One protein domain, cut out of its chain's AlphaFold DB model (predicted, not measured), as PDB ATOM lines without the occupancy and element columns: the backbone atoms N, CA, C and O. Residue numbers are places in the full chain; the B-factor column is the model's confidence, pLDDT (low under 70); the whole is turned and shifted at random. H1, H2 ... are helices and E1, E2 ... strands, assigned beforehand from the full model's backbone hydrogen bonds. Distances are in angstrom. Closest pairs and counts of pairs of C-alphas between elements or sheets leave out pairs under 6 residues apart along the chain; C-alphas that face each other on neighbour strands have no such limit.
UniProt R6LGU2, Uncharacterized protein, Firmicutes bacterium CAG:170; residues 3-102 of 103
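Overview. This is residues 3 to 102 of the 103 residues of an uncharacterized protein of Firmicutes bacterium CAG:170 (UniProt R6LGU2). Two long helices, H1 and H3, meet near one end as a V, and beyond that meeting lies a small head made of the strand hairpin E1 and E2 with the short helix H2 packed on it. The free arms of the V, residues 3 to 14 and 81 to 102, stick out from the rest. The 100 printed residues hold three named helices and two strands in the order H1 H2 E1 E2 H3, with the sheet E1 - E2 antiparallel and the class mostly helix. The whole is extended, a rod of 79 by 30 by 17 A with a radius of gyration of the C-alphas of 22.0 A.

Arrangement. Begin with H1, residues 3 to 27; with its residues 19 to 26 alone it touches residues 70 to 77 of H3, residues 70 to 100, closest at the C-alphas of Ala 26 and Arg 70, 5.3 A. They run opposite ways at a steep tilt of 40 degrees. Next find H2, residues 31 to 38, apart from H1 and H3. Its C-alpha 37 comes within 5.7 A of C-alpha 63 in E2, residues 63 to 67, their closest pair. E2 and E1, residues 52 to 57, form an antiparallel hairpin at 167 degrees; look for N 56 and O 64 at 2.8 A. Every O i to N i+4 pair is within hydrogen-bond range in H1 and H2, and 23 of 27 in H3.

Along the chain. Find C-alpha 3 at (40.816, 12.645, -10.864); from there H1 runs 37.1 A to C-alpha 27. H2 spans 10.4 A, E1 14.1 A and E2 13.2 A. H3 runs 46.1 A from C-alpha 70 at (40.847, 17.909, 27.235) to C-alpha 100 at (73.044, 5.183, -3.134).

Size, cuts and confidence. The C-alphas farthest apart, Lys 60 and Gly 102, are 79.2 A apart. The printed part has no cut, and the link H2 to E1, 13 residues, is long. Look for pLDDT under 70 at residues 3 to 11, 83 to 87 and 101 to 102.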
ATOM      1  N   GLU A   3      41.849  12.967 -11.868       54.28
ATOM      2  CA  GLU A   3      40.816  12.645 -10.864       54.28
ATOM      3  C   GLU A   3      41.381  12.192  -9.508       54.28
ATOM      4  O   GLU A   3      40.865  12.590  -8.463       54.28
ATOM      5  N   GLN A   4      42.494  11.447  -9.497       55.03
ATOM      6  CA  GLN A   4      43.160  11.028  -8.254       55.03
ATOM      7  C   GLN A   4      43.689  12.224  -7.440       55.03
ATOM      8  O   GLN A   4      43.672  12.196  -6.207       55.03
ATOM      9  N   ASN A   5      44.094  13.309  -8.111       58.38
ATOM     10  CA  ASN A   5      44.635  14.497  -7.449       58.38
ATOM     11  C   ASN A   5      43.542  15.342  -6.766       58.38
ATOM     12  O   ASN A   5      43.756  15.857  -5.667       58.38
ATOM     13  N   LYS A   6      42.334  15.413  -7.350       59.62
ATOM     14  CA  LYS A   6      41.169  16.078  -6.730       59.62
ATOM     15  C   LYS A   6      40.739  15.402  -5.422       59.62
ATOM     16  O   LYS A   6      40.452  16.091  -4.442       59.62
ATOM     17  N   GLY A   7      40.736  14.066  -5.377       60.88
ATOM     18  CA  GLY A   7      40.387  13.305  -4.169       60.88
ATOM     19  C   GLY A   7      41.385  13.497  -3.019       60.88
ATOM     20  O   GLY A   7      40.985  13.588  -1.856       60.88
ATOM     21  N   ARG A   8      42.679  13.621  -3.337       60.00
ATOM     22  CA  ARG A   8      43.746  13.864  -2.355       60.00
ATOM     23  C   ARG A   8      43.692  15.280  -1.773       60.00
ATOM     24  O   ARG A   8      43.784  15.432  -0.556       60.00
ATOM     25  N   ALA A   9      43.468  16.294  -2.612       64.25
ATOM     26  CA  ALA A   9      43.345  17.687  -2.177       64.25
ATOM     27  C   ALA A   9      42.143  17.907  -1.234       64.25
ATOM     28  O   ALA A   9      42.288  18.534  -0.186       64.25
ATOM     29  N   LYS A  10      40.980  17.313  -1.545       68.62
ATOM     30  CA  LYS A  10      39.766  17.401  -0.709       68.62
ATOM     31  C   LYS A  10      39.924  16.722   0.660       68.62
ATOM     32  O   LYS A  10      39.450  17.236   1.665       68.62
ATOM     33  N   LYS A  11      40.613  15.577   0.733       65.31
ATOM     34  CA  LYS A  11      40.913  14.925   2.024       65.31
ATOM     35  C   LYS A  11      41.844  15.773   2.896       65.31
ATOM     36  O   LYS A  11      41.663  15.818   4.109       65.31
ATOM     37  N   SER A  12      42.806  16.465   2.283       71.81
ATOM     38  CA  SER A  12      43.716  17.363   3.003       71.81
ATOM     39  C   SER A  12      42.978  18.551   3.627       71.81
ATOM     40  O   SER A  12      43.285  18.924   4.756       71.81
ATOM     41  N   SER A  13      41.984  19.124   2.937       81.12
ATOM     42  CA  SER A  13      41.211  20.254   3.471       81.12
ATOM     43  C   SER A  13      40.296  19.856   4.632       81.12
ATOM     44  O   SER A  13      40.177  20.610   5.598       81.12
ATOM     45  N   GLU A  14      39.689  18.666   4.579       87.81
ATOM     46  CA  GLU A  14      38.872  18.149   5.688       87.81
ATOM     47  C   GLU A  14      39.723  17.836   6.925       87.81
ATOM     48  O   GLU A  14      39.342  18.189   8.038       87.81
ATOM     49  N   MET A  15      40.913  17.253   6.746       85.50
ATOM     50  CA  MET A  15      41.823  16.982   7.862       85.50
ATOM     51  C   MET A  15      42.285  18.271   8.555       85.50
ATOM     52  O   MET A  15      42.279  18.353   9.781       85.50
ATOM     53  N   GLU A  16      42.624  19.312   7.794       88.75
ATOM     54  CA  GLU A  16      42.985  20.608   8.384       88.75
ATOM     55  C   GLU A  16      41.808  21.283   9.095       88.75
ATOM     56  O   GLU A  16      41.991  21.962  10.110       88.75
ATOM     57  N   ARG A  17      40.578  21.058   8.619       92.75
ATOM     58  CA  ARG A  17      39.375  21.486   9.337       92.75
ATOM     59  C   ARG A  17      39.226  20.749  10.666       92.75
ATOM     60  O   ARG A  17      39.039  21.413  11.679       92.75
ATOM     61  N   ILE A  18      39.376  19.425  10.680       92.06
ATOM     62  CA  ILE A  18      39.306  18.613  11.904       92.06
ATOM     63  C   ILE A  18      40.372  19.054  12.913       92.06
ATOM     64  O   ILE A  18      40.040  19.337  14.060       92.06
ATOM     65  N   LYS A  19      41.633  19.208  12.487       92.06
ATOM     66  CA  LYS A  19      42.718  19.684  13.361       92.06
ATOM     67  C   LYS A  19      42.415  21.049  13.973       92.06
ATOM     68  O   LYS A  19      42.706  21.278  15.143       92.06
ATOM     69  N   ARG A  20      41.848  21.977  13.197       93.12
ATOM     70  CA  ARG A  20      41.459  23.298  13.708       93.12
ATOM     71  C   ARG A  20      40.379  23.193  14.782       93.12
ATOM     72  O   ARG A  20      40.515  23.854  15.805       93.12
ATOM     73  N   GLU A  21      39.356  22.369  14.578       93.94
ATOM     74  CA  GLU A  21      38.311  22.181  15.590       93.94
ATOM     75  C   GLU A  21      38.849  21.467  16.842       93.94
ATOM     76  O   GLU A  21      38.591  21.924  17.951       93.94
ATOM     77  N   LEU A  22      39.702  20.445  16.698       94.88
ATOM     78  CA  LEU A  22      40.360  19.797  17.842       94.88
ATOM     79  C   LEU A  22      41.223  20.778  18.646       94.88
ATOM     80  O   LEU A  22      41.187  20.758  19.872       94.88
ATOM     81  N   ARG A  23      41.955  21.690  17.991       93.81
ATOM     82  CA  ARG A  23      42.715  22.736  18.699       93.81
ATOM     83  C   ARG A  23      41.805  23.679  19.484       93.81
ATOM     84  O   ARG A  23      42.153  24.034  20.606       93.81
ATOM     85  N   LYS A  24      40.650  24.069  18.932       93.56
ATOM     86  CA  LYS A  24      39.672  24.882  19.674       93.56
ATOM     87  C   LYS A  24      39.180  24.154  20.923       93.56
ATOM     88  O   LYS A  24      39.131  24.759  21.981       93.56
ATOM     89  N   LEU A  25      38.896  22.856  20.825       95.00
ATOM     90  CA  LEU A  25      38.465  22.052  21.972       95.00
ATOM     91  C   LEU A  25      39.588  21.843  23.006       95.00
ATOM     92  O   LEU A  25      39.355  21.927  24.209       95.00
ATOM     93  N   ALA A  26      40.826  21.620  22.560       94.94
ATOM     94  CA  ALA A  26      41.970  21.407  23.449       94.94
ATOM     95  C   ALA A  26      42.395  22.682  24.198       94.94
ATOM     96  O   ALA A  26      42.767  22.623  25.370       94.94
ATOM     97  N   PHE A  27      42.342  23.837  23.530       93.69
ATOM     98  CA  PHE A  27      42.892  25.099  24.043       93.69
ATOM     99  C   PHE A  27      41.834  26.179  24.308       93.69
ATOM    100  O   PHE A  27      42.177  27.296  24.695       93.69
ATOM    101  N   GLY A  28      40.553  25.860  24.113       92.56
ATOM    102  CA  GLY A  28      39.429  26.751  24.371       92.56
ATOM    103  C   GLY A  28      39.315  27.147  25.842       92.56
ATOM    104  O   GLY A  28      39.754  26.433  26.751       92.56
ATOM    105  N   LYS A  29      38.716  28.316  26.080       94.31
ATOM    106  CA  LYS A  29      38.454  28.836  27.424       94.31
ATOM    107  C   LYS A  29      37.108  28.321  27.927       94.31
ATOM    108  O   LYS A  29      36.130  28.341  27.198       94.31
ATOM    109  N   ALA A  30      37.036  27.943  29.202       95.19
ATOM    110  CA  ALA A  30      35.786  27.512  29.837       95.19
ATOM    111  C   ALA A  30      34.920  28.680  30.350       95.19
ATOM    112  O   ALA A  30      33.888  28.456  30.980       95.19
ATOM    113  N   ASN A  31      35.349  29.925  30.124       96.88
ATOM    114  CA  ASN A  31      34.765  31.127  30.715       96.88
ATOM    115  C   ASN A  31      33.266  31.262  30.443       96.88
ATOM    116  O   ASN A  31      32.528  31.635  31.348       96.88
ATOM    117  N   ASP A  32      32.810  30.917  29.243       96.94
ATOM    118  CA  ASP A  32      31.398  31.031  28.881       96.94
ATOM    119  C   ASP A  32      30.540  29.964  29.564       96.94
ATOM    120  O   ASP A  32      29.431  30.256  30.004       96.94
ATOM    121  N   CYS A  33      31.081  28.763  29.783       96.44
ATOM    122  CA  CYS A  33      30.431  27.748  30.615       96.44
ATOM    123  C   CYS A  33      30.345  28.203  32.085       96.44
ATOM    124  O   CYS A  33      29.332  27.988  32.744       96.44
ATOM    125  N   VAL A  34      31.385  28.871  32.599       95.56
ATOM    126  CA  VAL A  34      31.379  29.450  33.955       95.56
ATOM    127  C   VAL A  34      30.367  30.592  34.058       95.56
ATOM    128  O   VAL A  34      29.609  30.653  35.023       95.56
ATOM    129  N   LYS A  35      30.305  31.466  33.047       96.31
ATOM    130  CA  LYS A  35      29.317  32.545  32.959       96.31
ATOM    131  C   LYS A  35      27.897  31.984  32.948       96.31
ATOM    132  O   LYS A  35      27.062  32.471  33.698       96.31
ATOM    133  N   LEU A  36      27.649  30.930  32.169       95.25
ATOM    134  CA  LEU A  36      26.365  30.227  32.134       95.25
ATOM    135  C   LEU A  36      25.951  29.685  33.513       95.25
ATOM    136  O   LEU A  36      24.765  29.661  33.825       95.25
ATOM    137  N   ALA A  37      26.908  29.241  34.331       94.31
ATOM    138  CA  ALA A  37      26.628  28.670  35.648       94.31
ATOM    139  C   ALA A  37      26.441  29.717  36.760       94.31
ATOM    140  O   ALA A  37      25.757  29.430  37.741       94.31
ATOM    141  N   LEU A  38      27.071  30.890  36.642       94.12
ATOM    142  CA  LEU A  38      27.178  31.861  37.741       94.12
ATOM    143  C   LEU A  38      26.443  33.180  37.506       94.12
ATOM    144  O   LEU A  38      26.202  33.905  38.469       94.12
ATOM    145  N   CYS A  39      26.131  33.527  36.260       94.12
ATOM    146  CA  CYS A  39      25.472  34.785  35.935       94.12
ATOM    147  C   CYS A  39      23.988  34.570  35.623       94.12
ATOM    148  O   CYS A  39      23.597  33.571  35.023       94.12
ATOM    149  N   GLU A  40      23.174  35.551  36.000       90.81
ATOM    150  CA  GLU A  40      21.766  35.642  35.611       90.81
ATOM    151  C   GLU A  40      21.629  36.363  34.257       90.81
ATOM    152  O   GLU A  40      22.561  37.036  33.810       90.81
ATOM    153  N   ASP A  41      20.484  36.183  33.587       91.81
ATOM    154  CA  ASP A  41      20.115  36.853  32.325       91.81
ATOM    155  C   ASP A  41      21.173  36.784  31.207       91.81
ATOM    156  O   ASP A  41      21.385  37.721  30.433       91.81
ATOM    157  N   VAL A  42      21.863  35.648  31.102       93.38
ATOM    158  CA  VAL A  42      22.881  35.432  30.072       93.38
ATOM    159  C   VAL A  42      22.225  35.118  28.726       93.38
ATOM    160  O   VAL A  42      21.449  34.171  28.615       93.38
ATOM    161  N   ASP A  43      22.602  35.854  27.676       96.12
ATOM    162  CA  ASP A  43      22.269  35.480  26.299       96.12
ATOM    163  C   ASP A  43      23.050  34.224  25.890       96.12
ATOM    164  O   ASP A  43      24.214  34.290  25.483       96.12
ATOM    165  N   ILE A  44      22.394  33.071  26.001       94.06
ATOM    166  CA  ILE A  44      22.970  31.757  25.701       94.06
ATOM    167  C   ILE A  44      23.458  31.675  24.250       94.06
ATOM    168  O   ILE A  44      24.465  31.021  23.991       94.06
ATOM    169  N   ALA A  45      22.799  32.356  23.305       95.75
ATOM    170  CA  ALA A  45      23.175  32.300  21.892       95.75
ATOM    171  C   ALA A  45      24.532  32.967  21.609       95.75
ATOM    172  O   ALA A  45      25.164  32.670  20.595       95.75
ATOM    173  N   SER A  46      24.985  33.844  22.508       96.44
ATOM    174  CA  SER A  46      26.278  34.528  22.412       96.44
ATOM    175  C   SER A  46      27.458  33.727  22.980       96.44
ATOM    176  O   SER A  46      28.604  34.127  22.783       96.44
ATOM    177  N   LEU A  47      27.197  32.626  23.695       96.56
ATOM    178  CA  LEU A  47      28.213  31.873  24.430       96.56
ATOM    179  C   LEU A  47      28.909  30.807  23.575       96.56
ATOM    180  O   LEU A  47      28.263  30.032  22.867       96.56
ATOM    181  N   ASP A  48      30.226  30.675  23.742       95.38
ATOM    182  CA  ASP A  48      30.974  29.496  23.312       95.38
ATOM    183  C   ASP A  48      30.820  28.357  24.334       95.38
ATOM    184  O   ASP A  48      31.505  28.276  25.357       95.38
ATOM    185  N   LEU A  49      29.902  27.439  24.035       96.00
ATOM    186  CA  LEU A  49      29.634  26.247  24.844       96.00
ATOM    187  C   LEU A  49      30.296  24.981  24.284       96.00
ATOM    188  O   LEU A  49      29.912  23.875  24.656       96.00
ATOM    189  N   SER A  50      31.302  25.110  23.411       94.12
ATOM    190  CA  SER A  50      31.969  23.964  22.767       94.12
ATOM    191  C   SER A  50      32.618  22.975  23.745       94.12
ATOM    192  O   SER A  50      32.790  21.801  23.413       94.12
ATOM    193  N   LEU A  51      32.950  23.425  24.961       95.12
ATOM    194  CA  LEU A  51      33.506  22.589  26.027       95.12
ATOM    195  C   LEU A  51      32.449  21.966  26.946       95.12
ATOM    196  O   LEU A  51      32.804  21.099  27.741       95.12
ATOM    197  N   LEU A  52      31.188  22.401  26.885       96.50
ATOM    198  CA  LEU A  52      30.129  21.919  27.768       96.50
ATOM    199  C   LEU A  52      29.662  20.532  27.317       96.50
ATOM    200  O   LEU A  52      29.196  20.357  26.195       96.50
ATOM    201  N   THR A  53      29.757  19.544  28.203       96.56
ATOM    202  CA  THR A  53      29.261  18.182  27.942       96.56
ATOM    203  C   THR A  53      27.957  17.897  28.667       96.56
ATOM    204  O   THR A  53      27.140  17.117  28.182       96.56
ATOM    205  N   GLU A  54      27.738  18.535  29.815       97.19
ATOM    206  CA  GLU A  54      26.528  18.365  30.607       97.19
ATOM    207  C   GLU A  54      26.229  19.627  31.415       97.19
ATOM    208  O   GLU A  54      27.144  20.276  31.922       97.19
ATOM    209  N   ILE A  55      24.945  19.945  31.575       95.81
ATOM    210  CA  ILE A  55      24.453  20.971  32.494       95.81
ATOM    211  C   ILE A  55      23.238  20.435  33.248       95.81
ATOM    212  O   ILE A  55      22.342  19.832  32.657       95.81
ATOM    213  N   ARG A  56      23.206  20.650  34.563       95.75
ATOM    214  CA  ARG A  56      22.083  20.291  35.433       95.75
ATOM    215  C   ARG A  56      21.758  21.446  36.359       95.75
ATOM    216  O   ARG A  56      22.654  22.046  36.943       95.75
ATOM    217  N   LYS A  57      20.468  21.713  36.542       94.31
ATOM    218  CA  LYS A  57      19.967  22.621  37.574       94.31
ATOM    219  C   LYS A  57      19.231  21.802  38.625       94.31
ATOM    220  O   LYS A  57      18.346  21.024  38.281       94.31
ATOM    221  N   SER A  58      19.617  21.947  39.887       94.38
ATOM    222  CA  SER A  58      18.930  21.287  40.994       94.38
ATOM    223  C   SER A  58      17.643  22.023  41.368       94.38
ATOM    224  O   SER A  58      17.471  23.205  41.065       94.38
ATOM    225  N   GLU A  59      16.760  21.345  42.101       93.56
ATOM    226  CA  GLU A  59      15.550  21.955  42.673       93.56
ATOM    227  C   GLU A  59      15.873  23.110  43.636       93.56
ATOM    228  O   GLU A  59      15.105  24.058  43.752       93.56
ATOM    229  N   LYS A  60      17.047  23.069  44.281       91.75
ATOM    230  CA  LYS A  60      17.552  24.136  45.162       91.75
ATOM    231  C   LYS A  60      18.214  25.287  44.391       91.75
ATOM    232  O   LYS A  60      18.775  26.185  45.008       91.75
ATOM    233  N   GLY A  61      18.187  25.248  43.058       87.06
ATOM    234  CA  GLY A  61      18.707  26.299  42.186       87.06
ATOM    235  C   GLY A  61      20.203  26.219  41.881       87.06
ATOM    236  O   GLY A  61      20.682  27.026  41.090       87.06
ATOM    237  N   SER A  62      20.943  25.251  42.436       91.25
ATOM    238  CA  SER A  62      22.368  25.080  42.122       91.25
ATOM    239  C   SER A  62      22.561  24.574  40.692       91.25
ATOM    240  O   SER A  62      21.867  23.648  40.265       91.25
ATOM    241  N   VAL A  63      23.527  25.145  39.975       94.19
ATOM    242  CA  VAL A  63      23.898  24.712  38.624       94.19
ATOM    243  C   VAL A  63      25.190  23.905  38.686       94.19
ATOM    244  O   VAL A  63      26.195  24.364  39.223       94.19
ATOM    245  N   GLU A  64      25.156  22.697  38.134       95.50
ATOM    246  CA  GLU A  64      26.323  21.847  37.924       95.50
ATOM    247  C   GLU A  64      26.606  21.757  36.424       95.50
ATOM    248  O   GLU A  64      25.695  21.523  35.626       95.50
ATOM    249  N   ILE A  65      27.870  21.930  36.043       96.25
ATOM    250  CA  ILE A  65      28.335  21.770  34.665       96.25
ATOM    251  C   ILE A  65      29.447  20.731  34.611       96.25
ATOM    252  O   ILE A  65      30.308  20.679  35.491       96.25
ATOM    253  N   LYS A  66      29.466  19.936  33.542       97.06
ATOM    254  CA  LYS A  66      30.623  19.117  33.184       97.06
ATOM    255  C   LYS A  66      31.237  19.635  31.905       97.06
ATOM    256  O   LYS A  66      30.541  20.006  30.959       97.06
ATOM    257  N   LEU A  67      32.562  19.644  31.903       96.12
ATOM    258  CA  LEU A  67      33.355  20.038  30.757       96.12
ATOM    259  C   LEU A  67      33.941  18.808  30.075       96.12
ATOM    260  O   LEU A  67      34.072  17.734  30.667       96.12
ATOM    261  N   MET A  68      34.299  18.986  28.815       95.44
ATOM    262  CA  MET A  68      35.042  18.011  28.039       95.44
ATOM    263  C   MET A  68      36.374  17.666  28.708       95.44
ATOM    264  O   MET A  68      37.099  18.532  29.202       95.44
ATOM    265  N   ASP A  69      36.728  16.387  28.636       94.56
ATOM    266  CA  ASP A  69      38.064  15.915  28.972       94.56
ATOM    267  C   ASP A  69      39.066  16.325  27.881       94.56
ATOM    268  O   ASP A  69      39.126  15.737  26.799       94.56
ATOM    269  N   ARG A  70      39.856  17.362  28.172       95.19
ATOM    270  CA  ARG A  70      40.847  17.909  27.235       95.19
ATOM    271  C   ARG A  70      42.061  17.007  27.040       95.19
ATOM    272  O   ARG A  70      42.719  17.139  26.011       95.19
ATOM    273  N   SER A  71      42.348  16.091  27.969       94.56
ATOM    274  CA  SER A  71      43.494  15.178  27.840       94.56
ATOM    275  C   SER A  71      43.358  14.302  26.595       94.56
ATOM    276  O   SER A  71      44.263  14.265  25.769       94.56
ATOM    277  N   LYS A  72      42.164  13.745  26.362       93.00
ATOM    278  CA  LYS A  72      41.860  12.928  25.177       93.00
ATOM    279  C   LYS A  72      42.008  13.694  23.865       93.00
ATOM    280  O   LYS A  72      42.471  13.145  22.870       93.00
ATOM    281  N   VAL A  73      41.614  14.968  23.846       94.88
ATOM    282  CA  VAL A  73      41.761  15.820  22.653       94.88
ATOM    283  C   VAL A  73      43.239  16.118  22.391       94.88
ATOM    284  O   VAL A  73      43.682  16.096  21.243       94.88
ATOM    285  N   LEU A  74      44.013  16.365  23.450       94.75
ATOM    286  CA  LEU A  74      45.457  16.575  23.360       94.75
ATOM    287  C   LEU A  74      46.191  15.313  22.890       94.75
ATOM    288  O   LEU A  74      47.045  15.421  22.018       94.75
ATOM    289  N   GLU A  75      45.819  14.131  23.383       94.19
ATOM    290  CA  GLU A  75      46.352  12.840  22.919       94.19
ATOM    291  C   GLU A  75      46.101  12.628  21.418       94.19
ATOM    292  O   GLU A  75      47.009  12.254  20.676       94.19
ATOM    293  N   GLN A  76      44.892  12.935  20.938       91.69
ATOM    294  CA  GLN A  76      44.570  12.862  19.509       91.69
ATOM    295  C   GLN A  76      45.396  13.847  18.677       91.69
ATOM    296  O   GLN A  76      45.876  13.491  17.600       91.69
ATOM    297  N   LEU A  77      45.571  15.081  19.158       92.00
ATOM    298  CA  LEU A  77      46.401  16.079  18.484       92.00
ATOM    299  C   LEU A  77      47.879  15.669  18.448       92.00
ATOM    300  O   LEU A  77      48.513  15.860  17.412       92.00
ATOM    301  N   ALA A  78      48.405  15.090  19.531       89.75
ATOM    302  CA  ALA A  78      49.770  14.572  19.597       89.75
ATOM    303  C   ALA A  78      49.979  13.434  18.585       89.75
ATOM    304  O   ALA A  78      50.856  13.529  17.733       89.75
ATOM    305  N   GLY A  79      49.085  12.439  18.556       88.19
ATOM    306  CA  GLY A  79      49.177  11.340  17.588       88.19
ATOM    307  C   GLY A  79      49.063  11.782  16.120       88.19
ATOM    308  O   GLY A  79      49.579  11.116  15.225       88.19
ATOM    309  N   MET A  80      48.407  12.916  15.842       85.44
ATOM    310  CA  MET A  80      48.388  13.518  14.502       85.44
ATOM    311  C   MET A  80      49.676  14.276  14.155       85.44
ATOM    312  O   MET A  80      49.962  14.436  12.965       85.44
ATOM    313  N   ALA A  81      50.402  14.787  15.150       80.31
ATOM    314  CA  ALA A  81      51.687  15.449  14.950       80.31
ATOM    315  C   ALA A  81      52.773  14.418  14.607       80.31
ATOM    316  O   ALA A  81      53.440  14.577  13.586       80.31
ATOM    317  N   ASP A  82      52.835  13.311  15.353       73.75
ATOM    318  CA  ASP A  82      53.848  12.256  15.182       73.75
ATOM    319  C   ASP A  82      53.786  11.583  13.793       73.75
ATOM    320  O   ASP A  82      54.805  11.280  13.176       73.75
ATOM    321  N   GLN A  83      52.588  11.428  13.214       64.50
ATOM    322  CA  GLN A  83      52.425  10.893  11.848       64.50
ATOM    323  C   GLN A  83      53.003  11.805  10.751       64.50
ATOM    324  O   GLN A  83      53.254  11.349   9.628       64.50
ATOM    325  N   GLY A  84      53.147  13.104  11.034       61.75
ATOM    326  CA  GLY A  84      53.794  14.055  10.135       61.75
ATOM    327  C   GLY A  84      55.286  13.770   9.997       61.75
ATOM    328  O   GLY A  84      55.789  13.739   8.870       61.75
ATOM    329  N   ASP A  85      55.943  13.480  11.121       61.47
ATOM    330  CA  ASP A  85      57.381  13.227  11.192       61.47
ATOM    331  C   ASP A  85      57.746  11.892  10.541       61.47
ATOM    332  O   ASP A  85      58.573  11.872   9.631       61.47
ATOM    333  N   GLU A  86      57.019  10.805  10.824       65.88
ATOM    334  CA  GLU A  86      57.307   9.512  10.180       65.88
ATOM    335  C   GLU A  86      57.168   9.549   8.643       65.88
ATOM    336  O   GLU A  86      57.761   8.754   7.908       65.88
ATOM    337  N   ARG A  87      56.286  10.401   8.098       68.94
ATOM    338  CA  ARG A  87      56.146  10.540   6.638       68.94
ATOM    339  C   ARG A  87      57.308  11.339   6.047       68.94
ATOM    340  O   ARG A  87      57.726  11.021   4.934       68.94
ATOM    341  N   ALA A  88      57.788  12.360   6.751       74.44
ATOM    342  CA  ALA A  88      58.955  13.131   6.341       74.44
ATOM    343  C   ALA A  88      60.228  12.271   6.396       74.44
ATOM    344  O   ALA A  88      60.981  12.253   5.424       74.44
ATOM    345  N   GLU A  89      60.405  11.484   7.459       78.56
ATOM    346  CA  GLU A  89      61.512  10.533   7.613       78.56
ATOM    347  C   GLU A  89      61.538   9.501   6.482       78.56
ATOM    348  O   GLU A  89      62.523   9.420   5.754       78.56
ATOM    349  N   ARG A  90      60.419   8.806   6.222       82.25
ATOM    350  CA  ARG A  90      60.325   7.838   5.109       82.25
ATOM    351  C   ARG A  90      60.617   8.455   3.737       82.25
ATOM    352  O   ARG A  90      61.112   7.776   2.840       82.25
ATOM    353  N   PHE A  91      60.281   9.731   3.536       83.31
ATOM    354  CA  PHE A  91      60.601  10.440   2.295       83.31
ATOM    355  C   PHE A  91      62.102  10.745   2.180       83.31
ATOM    356  O   PHE A  91      62.675  10.552   1.109       83.31
ATOM    357  N   LEU A  92      62.741  11.175   3.272       86.75
ATOM    358  CA  LEU A  92      64.187  11.401   3.324       86.75
ATOM    359  C   LEU A  92      64.970  10.097   3.120       86.75
ATOM    360  O   LEU A  92      65.900  10.077   2.318       86.75
ATOM    361  N   GLU A  93      64.553   9.003   3.758       90.06
ATOM    362  CA  GLU A  93      65.130   7.667   3.549       90.06
ATOM    363  C   GLU A  93      65.050   7.231   2.079       90.06
ATOM    364  O   GLU A  93      66.025   6.731   1.522       90.06
ATOM    365  N   ALA A  94      63.909   7.461   1.418       91.62
ATOM    366  CA  ALA A  94      63.742   7.126   0.007       91.62
ATOM    367  C   ALA A  94      64.655   7.956  -0.915       91.62
ATOM    368  O   ALA A  94      65.171   7.421  -1.897       91.62
ATOM    369  N   LEU A  95      64.878   9.240  -0.604       91.25
ATOM    370  CA  LEU A  95      65.838  10.077  -1.332       91.25
ATOM    371  C   LEU A  95      67.276   9.589  -1.134       91.25
ATOM    372  O   LEU A  95      68.010   9.485  -2.111       91.25
ATOM    373  N   LEU A  96      67.664   9.269   0.104       89.69
ATOM    374  CA  LEU A  96      68.997   8.753   0.426       89.69
ATOM    375  C   LEU A  96      69.277   7.442  -0.310       89.69
ATOM    376  O   LEU A  96      70.275   7.339  -1.018       89.69
ATOM    377  N   LYS A  97      68.339   6.493  -0.256       88.00
ATOM    378  CA  LYS A  97      68.465   5.211  -0.951       88.00
ATOM    379  C   LYS A  97      68.556   5.369  -2.473       88.00
ATOM    380  O   LYS A  97      69.374   4.726  -3.117       88.00
ATOM    381  N   GLY A  98      67.764   6.274  -3.052       85.31
ATOM    382  CA  GLY A  98      67.831   6.574  -4.485       85.31
ATOM    383  C   GLY A  98      69.145   7.229  -4.932       85.31
ATOM    384  O   GLY A  98      69.484   7.143  -6.109       85.31
ATOM    385  N   MET A  99      69.884   7.871  -4.019       80.19
ATOM    386  CA  MET A  99      71.230   8.393  -4.289       80.19
ATOM    387  C   MET A  99      72.311   7.313  -4.171       80.19
ATOM    388  O   MET A  99      73.299   7.381  -4.893       80.19
ATOM    389  N   GLU A 100      72.127   6.321  -3.297       74.88
ATOM    390  CA  GLU A 100      73.044   5.183  -3.134       74.88
ATOM    391  C   GLU A 100      72.916   4.162  -4.275       74.88
ATOM    392  O   GLU A 100      73.922   3.642  -4.746       74.88
ATOM    393  N   ASP A 101      71.700   3.932  -4.776       68.94
ATOM    394  CA  ASP A 101      71.423   2.992  -5.875       68.94
ATOM    395  C   ASP A 101      71.808   3.550  -7.272       68.94
ATOM    396  O   ASP A 101      71.682   2.854  -8.282       68.94
ATOM    397  N   GLY A 102      72.237   4.817  -7.351       56.75
ATOM    398  CA  GLY A 102      72.595   5.527  -8.587       56.75
ATOM    399  C   GLY A 102      74.090   5.824  -8.771       56.75
ATOM    400  O   GLY A 102      74.424   6.574  -9.692       56.75
TER     401      GLY A 102